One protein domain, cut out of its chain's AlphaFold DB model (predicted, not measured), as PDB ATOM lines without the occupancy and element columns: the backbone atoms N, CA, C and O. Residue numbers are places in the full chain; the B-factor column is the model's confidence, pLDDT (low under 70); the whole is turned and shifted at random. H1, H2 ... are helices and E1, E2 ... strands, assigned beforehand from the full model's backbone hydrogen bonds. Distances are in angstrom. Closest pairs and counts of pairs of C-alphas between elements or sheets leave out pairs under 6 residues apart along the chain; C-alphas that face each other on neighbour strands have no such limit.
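Overview. This is residues 44 to 159 of the 161 residues of the protein "PEPCK_GTP domain-containing protein" of Vulcanisaeta sp. OSP_8 (UniProt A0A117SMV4). Near the middle of this elongated model is a tiny strand hairpin, E1 and E2, between a loose head of helices H1, H2 and H3 at one end and a long helical hairpin, H4 and H5, at the other. Only the turn of that helical hairpin and the first residues of H5, residues 124 to 131, stick out, and after H5 residues 151 to 159 fold back toward H3. The 116 printed residues hold H1, E1, E2, H2, H3, H4 and H5 in that order, mostly helix, with E1 and E2 antiparallel. The whole is loose, with a radius of gyration of the C-alphas of 16.7 A and spans of 51 by 30 by 30 A.

Arrangement. Start at E1, residues 70 to 72, and its antiparallel neighbour E2, residues 75 to 77, a hairpin with N 70 and O 77 2.8 A apart, within hydrogen-bond range. Next compare H1, residues 51 to 64, with H2, residues 80 to 91: they touch, closest at the C-alphas of Val 54 and Leu 86, 5.9 A, at a steep tilt of 60 degrees, opposite ways. H3, residues 97 to 104, is close to H2 but not clearly touching; their closest C-alphas are Tyr 80 and Tyr 100, 6.7 A. H4, residues 108 to 123, and H5, residues 130 to 150, form a helical hairpin and touch, closest at the C-alphas of Val 108 and Leu 143, 6.1 A, at a shallow tilt of 16 degrees. H3 and H4 are apart. In H1 to H5 every O i to N i+4 pair is within hydrogen-bond range.

Along the chain. Find C-alpha 70 at (147.094, 114.497, 65.338), where E1 begins; E1 is 6.3 A long and E2 6.9 A. H1 begins at C-alpha 51, (152.052, 119.288, 83.777), and runs 20.4 A; H2 runs 15.7 A, H3 10.4 A and H4 22.0 A. H5 runs 30.5 A to C-alpha 150 at (150.172, 99.257, 63.600).

Size, cuts and confidence. Look for the farthest C-alphas at Asn 92 and Pro 126, 51.7 A apart. The printed part has no cut, no link is long, and no printed residue is under 70 in pLDDT.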
ATOM      1  N   ARG A  44     154.949 103.899  88.164       94.62
ATOM      2  CA  ARG A  44     155.309 105.311  88.339       94.62
ATOM      3  C   ARG A  44     154.413 106.184  87.477       94.62
ATOM      4  O   ARG A  44     154.092 105.829  86.345       94.62
ATOM      5  N   PHE A  45     154.012 107.338  88.001       96.56
ATOM      6  CA  PHE A  45     153.214 108.290  87.234       96.56
ATOM      7  C   PHE A  45     154.010 108.857  86.059       96.56
ATOM      8  O   PHE A  45     155.151 109.282  86.215       96.56
ATOM      9  N   LEU A  46     153.364 108.908  84.896       95.88
ATOM     10  CA  LEU A  46     153.917 109.516  83.687       95.88
ATOM     11  C   LEU A  46     153.763 111.038  83.667       95.88
ATOM     12  O   LEU A  46     154.335 111.681  82.798       95.88
ATOM     13  N   ASN A  47     152.976 111.615  84.576       95.31
ATOM     14  CA  ASN A  47     152.743 113.053  84.658       95.31
ATOM     15  C   ASN A  47     153.178 113.585  86.023       95.31
ATOM     16  O   ASN A  47     152.934 112.955  87.056       95.31
ATOM     17  N   SER A  48     153.734 114.792  86.029       94.69
ATOM     18  CA  SER A  48     153.829 115.622  87.230       94.69
ATOM     19  C   SER A  48     152.520 116.386  87.462       94.69
ATOM     20  O   SER A  48     151.764 116.666  86.531       94.69
ATOM     21  N   LYS A  49     152.269 116.798  88.711       94.19
ATOM     22  CA  LYS A  49     151.136 117.673  89.065       94.19
ATOM     23  C   LYS A  49     151.179 119.017  88.331       94.19
ATOM     24  O   LYS A  49     150.123 119.586  88.073       94.19
ATOM     25  N   GLU A  50     152.373 119.504  87.995       96.19
ATOM     26  CA  GLU A  50     152.569 120.780  87.295       96.19
ATOM     27  C   GLU A  50     152.266 120.695  85.795       96.19
ATOM     28  O   GLU A  50     151.914 121.706  85.187       96.19
ATOM     29  N   ASP A  51     152.295 119.492  85.210       96.94
ATOM     30  CA  ASP A  51     152.052 119.288  83.777       96.94
ATOM     31  C   ASP A  51     150.638 119.749  83.370       96.94
ATOM     32  O   ASP A  51     150.421 120.163  82.234       96.94
ATOM     33  N   LYS A  52     149.693 119.811  84.323       96.00
ATOM     34  CA  LYS A  52     148.350 120.395  84.131       96.00
ATOM     35  C   LYS A  52     148.370 121.805  83.540       96.00
ATOM     36  O   LYS A  52     147.459 122.149  82.795       96.00
ATOM     37  N   ARG A  53     149.392 122.612  83.849       97.69
ATOM     38  CA  ARG A  53     149.529 123.973  83.312       97.69
ATOM     39  C   ARG A  53     149.777 123.941  81.804       97.69
ATOM     40  O   ARG A  53     149.169 124.714  81.075       97.69
ATOM     41  N   VAL A  54     150.598 122.997  81.343       98.19
ATOM     42  CA  VAL A  54     150.860 122.768  79.915       98.19
ATOM     43  C   VAL A  54     149.609 122.244  79.215       98.19
ATOM     44  O   VAL A  54     149.242 122.760  78.164       98.19
ATOM     45  N   TRP A  55     148.908 121.277  79.816       97.56
ATOM     46  CA  TRP A  55     147.683 120.712  79.239       97.56
ATOM     47  C   TRP A  55     146.589 121.765  79.047       97.56
ATOM     48  O   TRP A  55     145.997 121.838  77.973       97.56
ATOM     49  N   LEU A  56     146.363 122.611  80.054       97.88
ATOM     50  CA  LEU A  56     145.396 123.707  79.969       97.88
ATOM     51  C   LEU A  56     145.803 124.749  78.922       97.88
ATOM     52  O   LEU A  56     144.951 125.172  78.144       97.88
ATOM     53  N   GLN A  57     147.089 125.112  78.850       98.06
ATOM     54  CA  GLN A  57     147.569 126.045  77.829       98.06
ATOM     55  C   GLN A  57     147.401 125.476  76.416       98.06
ATOM     56  O   GLN A  57     146.996 126.196  75.511       98.06
ATOM     57  N   TRP A  58     147.660 124.182  76.208       98.38
ATOM     58  CA  TRP A  58     147.434 123.558  74.904       98.38
ATOM     59  C   TRP A  58     145.947 123.556  74.522       98.38
ATOM     60  O   TRP A  58     145.606 123.851  73.379       98.38
ATOM     61  N   MET A  59     145.047 123.262  75.469       98.31
ATOM     62  CA  MET A  59     143.597 123.297  75.224       98.31
ATOM     63  C   MET A  59     143.115 124.696  74.852       98.31
ATOM     64  O   MET A  59     142.318 124.835  73.928       98.31
ATOM     65  N   GLU A  60     143.615 125.718  75.545       98.06
ATOM     66  CA  GLU A  60     143.318 127.122  75.274       98.06
ATOM     67  C   GLU A  60     143.740 127.504  73.845       98.06
ATOM     68  O   GLU A  60     142.894 127.889  73.036       98.06
ATOM     69  N   ARG A  61     144.990 127.222  73.466       98.19
ATOM     70  CA  ARG A  61     145.480 127.421  72.093       98.19
ATOM     71  C   ARG A  61     144.672 126.637  71.060       98.19
ATOM     72  O   ARG A  61     144.376 127.126  69.968       98.19
ATOM     73  N   ARG A  62     144.263 125.405  71.388       97.75
ATOM     74  CA  ARG A  62     143.461 124.550  70.497       97.75
ATOM     75  C   ARG A  62     142.054 125.105  70.279       97.75
ATOM     76  O   ARG A  62     141.498 124.892  69.195       97.75
ATOM     77  N   VAL A  63     141.478 125.769  71.283       97.50
ATOM     78  CA  VAL A  63     140.196 126.487  71.194       97.50
ATOM     79  C   VAL A  63     140.321 127.699  70.273       97.50
ATOM     80  O   VAL A  63     139.458 127.857  69.412       97.50
ATOM     81  N   HIS A  64     141.414 128.461  70.366       97.06
ATOM     82  CA  HIS A  64     141.678 129.626  69.509       97.06
ATOM     83  C   HIS A  64     142.202 129.287  68.103       97.06
ATOM     84  O   HIS A  64     142.285 130.160  67.246       97.06
ATOM     85  N   GLY A  65     142.501 128.013  67.823       95.75
ATOM     86  CA  GLY A  65     142.994 127.580  66.510       95.75
ATOM     87  C   GLY A  65     144.481 127.863  66.280       95.75
ATOM     88  O   GLY A  65     144.938 127.808  65.145       95.75
ATOM     89  N   GLU A  66     145.229 128.126  67.349       97.19
ATOM     90  CA  GLU A  66     146.655 128.476  67.310       97.19
ATOM     91  C   GLU A  66     147.570 127.254  67.197       97.19
ATOM     92  O   GLU A  66     148.724 127.370  66.798       97.19
ATOM     93  N   VAL A  67     147.058 126.074  67.554       96.69
ATOM     94  CA  VAL A  67     147.773 124.797  67.448       96.69
ATOM     95  C   VAL A  67     146.927 123.758  66.724       96.69
ATOM     96  O   VAL A  67     145.688 123.762  66.765       96.69
ATOM     97  N   SER A  68     147.627 122.837  66.069       93.81
ATOM     98  CA  SER A  68     147.028 121.707  65.363       93.81
ATOM     99  C   SER A  68     146.956 120.467  66.266       93.81
ATOM    100  O   SER A  68     147.215 120.530  67.468       93.81
ATOM    101  N   ALA A  69     146.500 119.340  65.724       96.75
ATOM    102  CA  ALA A  69     146.433 118.084  66.458       96.75
ATOM    103  C   ALA A  69     146.590 116.901  65.503       96.75
ATOM    104  O   ALA A  69     146.320 117.018  64.308       96.75
ATOM    105  N   ILE A  70     146.999 115.765  66.050       97.31
ATOM    106  CA  ILE A  70     147.094 114.497  65.338       97.31
ATOM    107  C   ILE A  70     145.743 113.795  65.444       97.31
ATOM    108  O   ILE A  70     145.202 113.638  66.544       97.31
ATOM    109  N   THR A  71     145.193 113.376  64.309       97.19
ATOM    110  CA  THR A  71     143.957 112.591  64.263       97.19
ATOM    111  C   THR A  71     144.266 111.137  64.597       97.19
ATOM    112  O   THR A  71     145.072 110.505  63.933       97.19
ATOM    113  N   THR A  72     143.600 110.582  65.603       97.38
ATOM    114  CA  THR A  72     143.765 109.193  66.055       97.38
ATOM    115  C   THR A  72     142.405 108.488  66.115       97.38
ATOM    116  O   THR A  72     141.361 109.151  66.108       97.38
ATOM    117  N   PRO A  73     142.362 107.151  66.263       96.94
ATOM    118  CA  PRO A  73     141.107 106.408  66.419       96.94
ATOM    119  C   PRO A  73     140.215 106.879  67.580       96.94
ATOM    120  O   PRO A  73     138.997 106.679  67.545       96.94
ATOM    121  N   ILE A  74     140.810 107.516  68.598       95.88
ATOM    122  CA  ILE A  74     140.121 108.025  69.795       95.88
ATOM    123  C   ILE A  74     139.844 109.535  69.759       95.88
ATOM    124  O   ILE A  74     139.450 110.102  70.777       95.88
ATOM    125  N   GLY A  75     140.047 110.189  68.615       96.19
ATOM    126  CA  GLY A  75     139.931 111.638  68.466       96.19
ATOM    127  C   GLY A  75     141.295 112.301  68.307       96.19
ATOM    128  O   GLY A  75     142.201 111.734  67.705       96.19
ATOM    129  N   TYR A  76     141.448 113.514  68.825       97.25
ATOM    130  CA  TYR A  76     142.641 114.325  68.598       97.25
ATOM    131  C   TYR A  76     143.613 114.258  69.775       97.25
ATOM    132  O   TYR A  76     143.198 114.414  70.924       97.25
ATOM    133  N   VAL A  77     144.903 114.100  69.482       97.56
ATOM    134  CA  VAL A  77     145.992 114.227  70.463       97.56
ATOM    135  C   VAL A  77     146.937 115.367  70.058       97.56
ATOM    136  O   VAL A  77     147.027 115.690  68.871       97.56
ATOM    137  N   PRO A  78     147.615 116.027  71.009       97.56
ATOM    138  CA  PRO A  78     148.578 117.084  70.702       97.56
ATOM    139  C   PRO A  78     149.762 116.572  69.871       97.56
ATOM    140  O   PRO A  78     150.185 115.427  70.045       97.56
ATOM    141  N   ARG A  79     150.329 117.438  69.020       97.44
ATOM    142  CA  ARG A  79     151.632 117.195  68.380       97.44
ATOM    143  C   ARG A  79     152.759 117.320  69.397       97.44
ATOM    144  O   ARG A  79     152.652 118.084  70.360       97.44
ATOM    145  N   TYR A  80     153.835 116.568  69.189       97.38
ATOM    146  CA  TYR A  80     154.974 116.585  70.102       97.38
ATOM    147  C   TYR A  80     155.631 117.969  70.170       97.38
ATOM    148  O   TYR A  80     155.963 118.439  71.258       97.38
ATOM    149  N   GLU A  81     155.775 118.637  69.030       96.50
ATOM    150  CA  GLU A  81     156.442 119.932  68.888       96.50
ATOM    151  C   GLU A  81     155.724 121.016  69.694       96.50
ATOM    152  O   GLU A  81     156.369 121.716  70.477       96.50
ATOM    153  N   ASP A  82     154.392 121.076  69.582       96.88
ATOM    154  CA  ASP A  82     153.551 122.026  70.318       96.88
ATOM    155  C   ASP A  82     153.728 121.845  71.832       96.88
ATOM    156  O   ASP A  82     153.899 122.805  72.586       96.88
ATOM    157  N   LEU A  83     153.730 120.593  72.305       97.62
ATOM    158  CA  LEU A  83     153.940 120.312  73.724       97.62
ATOM    159  C   LEU A  83     155.358 120.630  74.162       97.62
ATOM    160  O   LEU A  83     155.547 121.186  75.240       97.62
ATOM    161  N   ARG A  84     156.361 120.285  73.355       97.88
ATOM    162  CA  ARG A  84     157.764 120.535  73.680       97.88
ATOM    163  C   ARG A  84     158.027 122.025  73.864       97.88
ATOM    164  O   ARG A  84     158.720 122.403  74.810       97.88
ATOM    165  N   GLU A  85     157.454 122.861  73.004       97.81
ATOM    166  CA  GLU A  85     157.510 124.313  73.154       97.81
ATOM    167  C   GLU A  85     156.824 124.771  74.447       97.81
ATOM    168  O   GLU A  85     157.420 125.517  75.226       97.81
ATOM    169  N   LEU A  86     155.613 124.277  74.728       98.00
ATOM    170  CA  LEU A  86     154.872 124.635  75.940       98.00
ATOM    171  C   LEU A  86     155.570 124.188  77.229       98.00
ATOM    172  O   LEU A  86     155.599 124.936  78.203       98.00
ATOM    173  N   PHE A  87     156.166 122.998  77.268       98.31
ATOM    174  CA  PHE A  87     156.941 122.545  78.425       98.31
ATOM    175  C   PHE A  87     158.143 123.449  78.693       98.31
ATOM    176  O   PHE A  87     158.431 123.768  79.853       98.31
ATOM    177  N   ARG A  88     158.805 123.920  77.632       98.00
ATOM    178  CA  ARG A  88     159.903 124.876  77.750       98.00
ATOM    179  C   ARG A  88     159.412 126.240  78.233       98.00
ATOM    180  O   ARG A  88     159.998 126.780  79.163       98.00
ATOM    181  N   SER A  89     158.351 126.789  77.651       97.69
ATOM    182  CA  SER A  89     157.893 128.149  77.965       97.69
ATOM    183  C   SER A  89     157.133 128.256  79.293       97.69
ATOM    184  O   SER A  89     157.286 129.241  80.008       97.69
ATOM    185  N   VAL A  90     156.345 127.240  79.662       97.69
ATOM    186  CA  VAL A  90     155.488 127.258  80.863       97.69
ATOM    187  C   VAL A  90     156.212 126.731  82.102       97.69
ATOM    188  O   VAL A  90     155.987 127.238  83.205       97.69
ATOM    189  N   LEU A  91     157.044 125.695  81.942       97.62
ATOM    190  CA  LEU A  91     157.673 124.976  83.058       97.62
ATOM    191  C   LEU A  91     159.206 125.041  83.054       97.62
ATOM    192  O   LEU A  91     159.815 124.498  83.973       97.62
ATOM    193  N   ASN A  92     159.828 125.677  82.054       97.56
ATOM    194  CA  ASN A  92     161.283 125.689  81.869       97.56
ATOM    195  C   ASN A  92     161.896 124.275  81.924       97.56
ATOM    196  O   ASN A  92     162.928 124.043  82.556       97.56
ATOM    197  N   ARG A  93     161.216 123.304  81.299       96.56
ATOM    198  CA  ARG A  93     161.588 121.885  81.320       96.56
ATOM    199  C   ARG A  93     161.728 121.348  79.902       96.56
ATOM    200  O   ARG A  93     160.898 121.645  79.046       96.56
ATOM    201  N   ASP A  94     162.740 120.520  79.665       96.38
ATOM    202  CA  ASP A  94     162.816 119.749  78.424       96.38
ATOM    203  C   ASP A  94     161.806 118.595  78.460       96.38
ATOM    204  O   ASP A  94     161.703 117.864  79.448       96.38
ATOM    205  N   TYR A  95     161.029 118.458  77.390       97.56
ATOM    206  CA  TYR A  95     160.013 117.420  77.258       97.56
ATOM    207  C   TYR A  95     160.456 116.414  76.216       97.56
ATOM    208  O   TYR A  95     160.638 116.763  75.051       97.56
ATOM    209  N   ARG A  96     160.667 115.174  76.657       96.75
ATOM    210  CA  ARG A  96     161.284 114.135  75.839       96.75
ATOM    211  C   ARG A  96     160.233 113.428  74.996       96.75
ATOM    212  O   ARG A  96     159.152 113.094  75.483       96.75
ATOM    213  N   LEU A  97     160.606 113.086  73.766       96.25
ATOM    214  CA  LEU A  97     159.766 112.305  72.855       96.25
ATOM    215  C   LEU A  97     159.360 110.947  73.454       96.25
ATOM    216  O   LEU A  97     158.266 110.449  73.204       96.25
ATOM    217  N   GLU A  98     160.218 110.352  74.286       94.62
ATOM    218  CA  GLU A  98     159.904 109.114  75.004       94.62
ATOM    219  C   GLU A  98     158.719 109.286  75.970       94.62
ATOM    220  O   GLU A  98     157.824 108.438  76.008       94.62
ATOM    221  N   ASP A  99     158.686 110.391  76.723       95.50
ATOM    222  CA  ASP A  99     157.605 110.682  77.668       95.50
ATOM    223  C   ASP A  99     156.299 110.935  76.910       95.50
ATOM    224  O   ASP A  99     155.265 110.356  77.248       95.50
ATOM    225  N   TYR A 100     156.373 111.703  75.818       96.88
ATOM    226  CA  TYR A 100     155.262 111.924  74.894       96.88
ATOM    227  C   TYR A 100     154.675 110.617  74.356       96.88
ATOM    228  O   TYR A 100     153.475 110.366  74.498       96.88
ATOM    229  N   ASN A 101     155.522 109.738  73.815       95.31
ATOM    230  CA  ASN A 101     155.083 108.459  73.268       95.31
ATOM    231  C   ASN A 101     154.408 107.592  74.335       95.31
ATOM    232  O   ASN A 101     153.375 106.987  74.064       95.31
ATOM    233  N   LYS A 102     154.924 107.560  75.569       94.44
ATOM    234  CA  LYS A 102     154.295 106.800  76.664       94.44
ATOM    235  C   LYS A 102     152.954 107.397  77.095       94.44
ATOM    236  O   LYS A 102     152.012 106.640  77.366       94.44
ATOM    237  N   GLN A 103     152.864 108.723  77.182       96.19
ATOM    238  CA  GLN A 103     151.668 109.442  77.625       96.19
ATOM    239  C   GLN A 103     150.525 109.336  76.605       96.19
ATOM    240  O   GLN A 103     149.394 109.048  76.992       96.19
ATOM    241  N   PHE A 104     150.823 109.492  75.314       96.75
ATOM    242  CA  PHE A 104     149.815 109.556  74.251       96.75
ATOM    243  C   PHE A 104     149.684 108.269  73.421       96.75
ATOM    244  O   PHE A 104     148.875 108.228  72.497       96.75
ATOM    245  N   ALA A 105     150.411 107.196  73.759       96.12
ATOM    246  CA  ALA A 105     150.236 105.892  73.119       96.12
ATOM    247  C   ALA A 105     148.787 105.385  73.201       96.12
ATOM    248  O   ALA A 105     148.198 105.269  74.289       96.12
ATOM    249  N   ILE A 106     148.261 104.987  72.046       97.38
ATOM    250  CA  ILE A 106     146.947 104.374  71.894       97.38
ATOM    251  C   ILE A 106     147.076 102.898  72.261       97.38
ATOM    252  O   ILE A 106     147.641 102.103  71.514       97.38
ATOM    253  N   ARG A 107     146.579 102.556  73.452       96.81
ATOM    254  CA  ARG A 107     146.566 101.189  73.991       96.81
ATOM    255  C   ARG A 107     145.261 100.524  73.581       96.81
ATOM    256  O   ARG A 107     144.266 100.651  74.299       96.81
ATOM    257  N   VAL A 108     145.247  99.932  72.393       98.06
ATOM    258  CA  VAL A 108     144.021  99.506  71.716       98.06
ATOM    259  C   VAL A 108     143.266  98.477  72.544       98.06
ATOM    260  O   VAL A 108     142.078  98.678  72.778       98.06
ATOM    261  N   ASP A 109     143.938  97.458  73.078       97.94
ATOM    262  CA  ASP A 109     143.258  96.396  73.830       97.94
ATOM    263  C   ASP A 109     142.570  96.939  75.080       97.94
ATOM    264  O   ASP A 109     141.386  96.701  75.309       97.94
ATOM    265  N   LYS A 110     143.245  97.830  75.814       96.69
ATOM    266  CA  LYS A 110     142.655  98.489  76.991       96.69
ATOM    267  C   LYS A 110     141.460  99.380  76.638       96.69
ATOM    268  O   LYS A 110     140.570  99.578  77.472       96.69
ATOM    269  N   LEU A 111     141.463  99.977  75.446       97.69
ATOM    270  CA  LEU A 111     140.372 100.818  74.956       97.69
ATOM    271  C   LEU A 111     139.184  99.976  74.484       97.69
ATOM    272  O   LEU A 111     138.053 100.342  74.793       97.69
ATOM    273  N   LEU A 112     139.428  98.846  73.818       98.38
ATOM    274  CA  LEU A 112     138.393  97.879  73.448       98.38
ATOM    275  C   LEU A 112     137.722  97.299  74.697       98.38
ATOM    276  O   LEU A 112     136.503  97.393  74.820       98.38
ATOM    277  N   ASP A 113     138.505  96.871  75.693       98.31
ATOM    278  CA  ASP A 113     137.967  96.402  76.974       98.31
ATOM    279  C   ASP A 113     137.103  97.472  77.659       98.31
ATOM    280  O   ASP A 113     136.106  97.179  78.322       98.31
ATOM    281  N   LYS A 114     137.497  98.748  77.545       97.56
ATOM    282  CA  LYS A 114     136.712  99.869  78.071       97.56
ATOM    283  C   LYS A 114     135.391 100.014  77.322       97.56
ATOM    284  O   LYS A 114     134.375 100.217  77.984       97.56
ATOM    285  N   ILE A 115     135.405  99.938  75.993       98.12
ATOM    286  CA  ILE A 115     134.191 100.006  75.175       98.12
ATOM    287  C   ILE A 115     133.252  98.861  75.546       98.12
ATOM    288  O   ILE A 115     132.091  99.129  75.825       98.12
ATOM    289  N   ASP A 116     133.749  97.629  75.661       98.00
ATOM    290  CA  ASP A 116     132.918  96.466  75.986       98.00
ATOM    291  C   ASP A 116     132.294  96.575  77.390       98.00
ATOM    292  O   ASP A 116     131.112  96.276  77.579       98.00
ATOM    293  N   ARG A 117     133.040  97.090  78.381       98.06
ATOM    294  CA  ARG A 117     132.481  97.389  79.713       98.06
ATOM    295  C   ARG A 117     131.382  98.446  79.661       98.06
ATOM    296  O   ARG A 117     130.353  98.277  80.309       98.06
ATOM    297  N   ILE A 118     131.603  99.538  78.924       96.88
ATOM    298  CA  ILE A 118     130.598 100.597  78.762       96.88
ATOM    299  C   ILE A 118     129.371 100.026  78.052       96.88
ATOM    300  O   ILE A 118     128.258 100.207  78.530       96.88
ATOM    301  N   TRP A 119     129.565  99.286  76.963       97.81
ATOM    302  CA  TRP A 119     128.485  98.658  76.216       97.81
ATOM    303  C   TRP A 119     127.598  97.814  77.126       97.81
ATOM    304  O   TRP A 119     126.390  98.028  77.160       97.81
ATOM    305  N   LYS A 120     128.203  96.912  77.913       97.44
ATOM    306  CA  LYS A 120     127.477  96.050  78.848       97.44
ATOM    307  C   LYS A 120     126.589  96.862  79.793       97.44
ATOM    308  O   LYS A 120     125.386  96.634  79.825       97.44
ATOM    309  N   ILE A 121     127.164  97.850  80.484       95.44
ATOM    310  CA  ILE A 121     126.435  98.679  81.459       95.44
ATOM    311  C   ILE A 121     125.258  99.405  80.797       95.44
ATOM    312  O   ILE A 121     124.145  99.385  81.307       95.44
ATOM    313  N   TYR A 122     125.491 100.049  79.654       96.00
ATOM    314  CA  TYR A 122     124.470 100.887  79.023       96.00
ATOM    315  C   TYR A 122     123.410 100.079  78.264       96.00
ATOM    316  O   TYR A 122     122.292 100.559  78.100       96.00
ATOM    317  N   SER A 123     123.727  98.853  77.835       96.62
ATOM    318  CA  SER A 123     122.767  97.939  77.198       96.62
ATOM    319  C   SER A 123     121.683  97.434  78.152       96.62
ATOM    320  O   SER A 123     120.586  97.106  77.712       96.62
ATOM    321  N   GLU A 124     121.964  97.426  79.457       96.38
ATOM    322  CA  GLU A 124     120.997  97.067  80.499       96.38
ATOM    323  C   GLU A 124     120.010  98.211  80.800       96.38
ATOM    324  O   GLU A 124     119.031  98.003  81.513       96.38
ATOM    325  N   ILE A 125     120.237  99.410  80.246       95.62
ATOM    326  CA  ILE A 125     119.406 100.603  80.437       95.62
ATOM    327  C   ILE A 125     118.526 100.790  79.186       95.62
ATOM    328  O   ILE A 125     119.027 101.269  78.162       95.62
ATOM    329  N   PRO A 126     117.218 100.453  79.236       95.75
ATOM    330  CA  PRO A 126     116.361 100.384  78.042       95.75
ATOM    331  C   PRO A 126     116.192 101.709  77.289       95.75
ATOM    332  O   PRO A 126     115.880 101.731  76.103       95.75
ATOM    333  N   THR A 127     116.371 102.823  77.986       97.00
ATOM    334  CA  THR A 127     116.222 104.196  77.491       97.00
ATOM    335  C   THR A 127     117.490 104.750  76.845       97.00
ATOM    336  O   THR A 127     117.466 105.872  76.334       97.00
ATOM    337  N   THR A 128     118.614 104.020  76.878       97.19
ATOM    338  CA  THR A 128     119.859 104.476  76.252       97.19
ATOM    339  C   THR A 128     119.634 104.684  74.751       97.19
ATOM    340  O   THR A 128     119.213 103.755  74.057       97.19
ATOM    341  N   PRO A 129     119.923 105.878  74.203       97.69
ATOM    342  CA  PRO A 129     119.633 106.157  72.806       97.69
ATOM    343  C   PRO A 129     120.534 105.335  71.888       97.69
ATOM    344  O   PRO A 129     121.743 105.256  72.095       97.69
ATOM    345  N   ARG A 130     119.967 104.812  70.795       97.12
ATOM    346  CA  ARG A 130     120.699 104.048  69.768       97.12
ATOM    347  C   ARG A 130     121.980 104.748  69.297       97.12
ATOM    348  O   ARG A 130     123.011 104.097  69.150       97.12
ATOM    349  N   LYS A 131     121.934 106.076  69.140       96.88
ATOM    350  CA  LYS A 131     123.078 106.893  68.708       96.88
ATOM    351  C   LYS A 131     124.313 106.724  69.602       96.88
ATOM    352  O   LYS A 131     125.435 106.813  69.115       96.88
ATOM    353  N   PHE A 132     124.122 106.452  70.893       97.25
ATOM    354  CA  PHE A 132     125.216 106.173  71.822       97.25
ATOM    355  C   PHE A 132     125.997 104.916  71.411       97.25
ATOM    356  O   PHE A 132     127.223 104.954  71.323       97.25
ATOM    357  N   PHE A 133     125.290 103.825  71.107       97.94
ATOM    358  CA  PHE A 133     125.901 102.563  70.689       97.94
ATOM    359  C   PHE A 133     126.549 102.661  69.309       97.94
ATOM    360  O   PHE A 133     127.622 102.105  69.108       97.94
ATOM    361  N   GLU A 134     125.955 103.422  68.388       98.06
ATOM    362  CA  GLU A 134     126.553 103.687  67.071       98.06
ATOM    363  C   GLU A 134     127.929 104.352  67.204       98.06
ATOM    364  O   GLU A 134     128.895 103.894  66.601       98.06
ATOM    365  N   ILE A 135     128.057 105.369  68.064       96.75
ATOM    366  CA  ILE A 135     129.340 106.052  68.307       96.75
ATOM    367  C   ILE A 135     130.377 105.099  68.925       96.75
ATOM    368  O   ILE A 135     131.560 105.164  68.574       96.75
ATOM    369  N   LEU A 136     129.957 104.218  69.842       97.62
ATOM    370  CA  LEU A 136     130.846 103.209  70.426       97.62
ATOM    371  C   LEU A 136     131.328 102.203  69.379       97.62
ATOM    372  O   LEU A 136     132.517 101.887  69.355       97.62
ATOM    373  N   GLU A 137     130.436 101.737  68.506       98.25
ATOM    374  CA  GLU A 137     130.765 100.797  67.434       98.25
ATOM    375  C   GLU A 137     131.715 101.432  66.409       98.25
ATOM    376  O   GLU A 137     132.746 100.856  66.068       98.25
ATOM    377  N   GLU A 138     131.449 102.673  65.993       98.06
ATOM    378  CA  GLU A 138     132.341 103.433  65.112       98.06
ATOM    379  C   GLU A 138     133.745 103.585  65.721       98.06
ATOM    380  O   GLU A 138     134.758 103.426  65.035       98.06
ATOM    381  N   GLN A 139     133.831 103.889  67.021       97.94
ATOM    382  CA  GLN A 139     135.115 103.975  67.714       97.94
ATOM    383  C   GLN A 139     135.811 102.612  67.790       97.94
ATOM    384  O   GLN A 139     137.024 102.535  67.571       97.94
ATOM    385  N   LYS A 140     135.062 101.545  68.084       98.25
ATOM    386  CA  LYS A 140     135.562 100.168  68.136       98.25
ATOM    387  C   LYS A 140     136.161  99.754  66.795       98.25
ATOM    388  O   LYS A 140     137.283  99.249  66.763       98.25
ATOM    389  N   GLN A 141     135.476 100.054  65.697       98.44
ATOM    390  CA  GLN A 141     135.941  99.738  64.352       98.44
ATOM    391  C   GLN A 141     137.247 100.471  64.008       98.44
ATOM    392  O   GLN A 141     138.221  99.823  63.620       98.44
ATOM    393  N   ARG A 142     137.329 101.790  64.261       98.12
ATOM    394  CA  ARG A 142     138.574 102.563  64.062       98.12
ATOM    395  C   ARG A 142     139.748 101.995  64.862       98.12
ATOM    396  O   ARG A 142     140.885 101.994  64.393       98.12
ATOM    397  N   LEU A 143     139.491 101.528  66.084       98.44
ATOM    398  CA  LEU A 143     140.508 100.917  66.941       98.44
ATOM    399  C   LEU A 143     140.991  99.570  66.388       98.44
ATOM    400  O   LEU A 143     142.197  99.341  66.328       98.44
ATOM    401  N   ILE A 144     140.075  98.702  65.952       98.38
ATOM    402  CA  ILE A 144     140.412  97.400  65.355       98.38
ATOM    403  C   ILE A 144     141.248  97.588  64.086       98.38
ATOM    404  O   ILE A 144     142.257  96.904  63.907       98.38
ATOM    405  N   GLU A 145     140.860  98.523  63.222       98.00
ATOM    406  CA  GLU A 145     141.601  98.856  62.003       98.00
ATOM    407  C   GLU A 145     143.009  99.362  62.321       98.00
ATOM    408  O   GLU A 145     143.988  98.856  61.770       98.00
ATOM    409  N   ALA A 146     143.137 100.283  63.280       97.75
ATOM    410  CA  ALA A 146     144.435 100.789  63.707       97.75
ATOM    411  C   ALA A 146     145.324  99.690  64.309       97.75
ATOM    412  O   ALA A 146     146.518  99.645  64.007       97.75
ATOM    413  N   LYS A 147     144.759  98.766  65.099       97.88
ATOM    414  CA  LYS A 147     145.507  97.620  65.639       97.88
ATOM    415  C   LYS A 147     146.018  96.706  64.532       97.88
ATOM    416  O   LYS A 147     147.161  96.264  64.591       97.88
ATOM    417  N   ARG A 148     145.194  96.430  63.516       97.62
ATOM    418  CA  ARG A 148     145.609  95.622  62.355       97.62
ATOM    419  C   ARG A 148     146.753  96.280  61.585       97.62
ATOM    420  O   ARG A 148     147.635  95.572  61.118       97.62
ATOM    421  N   ALA A 149     146.740  97.607  61.470       97.00
ATOM    422  CA  ALA A 149     147.761  98.351  60.739       97.00
ATOM    423  C   ALA A 149     149.078  98.522  61.519       97.00
ATOM    424  O   ALA A 149     150.152  98.439  60.924       97.00
ATOM    425  N   TYR A 150     149.016  98.771  62.833       96.94
ATOM    426  CA  TYR A 150     150.172  99.257  63.600       96.94
ATOM    427  C   TYR A 150     150.503  98.458  64.869       96.94
ATOM    428  O   TYR A 150     151.515  98.746  65.510       96.94
ATOM    429  N   GLY A 151     149.693  97.462  65.237       96.62
ATOM    430  CA  GLY A 151     149.851  96.689  66.472       96.62
ATOM    431  C   GLY A 151     149.268  97.381  67.710       96.62
ATOM    432  O   GLY A 151     148.362  98.206  67.611       96.62
ATOM    433  N   ASP A 152     149.758  97.010  68.893       96.50
ATOM    434  CA  ASP A 152     149.377  97.594  70.186       96.50
ATOM    435  C   ASP A 152     150.585  97.512  71.145       96.50
ATOM    436  O   ASP A 152     151.152  96.423  71.274       96.50
ATOM    437  N   PRO A 153     151.022  98.602  71.812       95.69
ATOM    438  CA  PRO A 153     150.531  99.982  71.734       95.69
ATOM    439  C   PRO A 153     150.984 100.743  70.486       95.69
ATOM    440  O   PRO A 153     152.094 100.556  69.991       95.69
ATOM    441  N   ILE A 154     150.143 101.674  70.024       97.31
ATOM    442  CA  ILE A 154     150.429 102.514  68.853       97.31
ATOM    443  C   ILE A 154     150.924 103.893  69.315       97.31
ATOM    444  O   ILE A 154     150.167 104.610  69.980       97.31
ATOM    445  N   PRO A 155     152.164 104.309  68.991       95.31
ATOM    446  CA  PRO A 155     152.628 105.654  69.307       95.31
ATOM    447  C   PRO A 155     151.949 106.700  68.399       95.31
ATOM    448  O   PRO A 155     151.629 106.382  67.249       95.31
ATOM    449  N   PRO A 156     151.760 107.953  68.862       94.12
ATOM    450  CA  PRO A 156     151.092 109.000  68.080       94.12
ATOM    451  C   PRO A 156     151.724 109.266  66.710       94.12
ATOM    452  O   PRO A 156     151.007 109.556  65.760       94.12
ATOM    453  N   SER A 157     153.042 109.085  66.591       91.38
ATOM    454  CA  SER A 157     153.798 109.271  65.347       91.38
ATOM    455  C   SER A 157     153.359 108.362  64.195       91.38
ATOM    456  O   SER A 157     153.686 108.635  63.046       91.38
ATOM    457  N   ARG A 158     152.596 107.287  64.450       94.38
ATOM    458  CA  ARG A 158     151.993 106.475  63.376       94.38
ATOM    459  C   ARG A 158     150.827 107.167  62.672       94.38
ATOM    460  O   ARG A 158     150.427 106.713  61.608       94.38
ATOM    461  N   PHE A 159     150.291 108.227  63.270       93.69
ATOM    462  CA  PHE A 159     149.152 108.983  62.759       93.69
ATOM    463  C   PHE A 159     149.535 110.392  62.281       93.69
ATOM    464  O   PHE A 159     148.665 111.152  61.856       93.69
TER     465      PHE A 159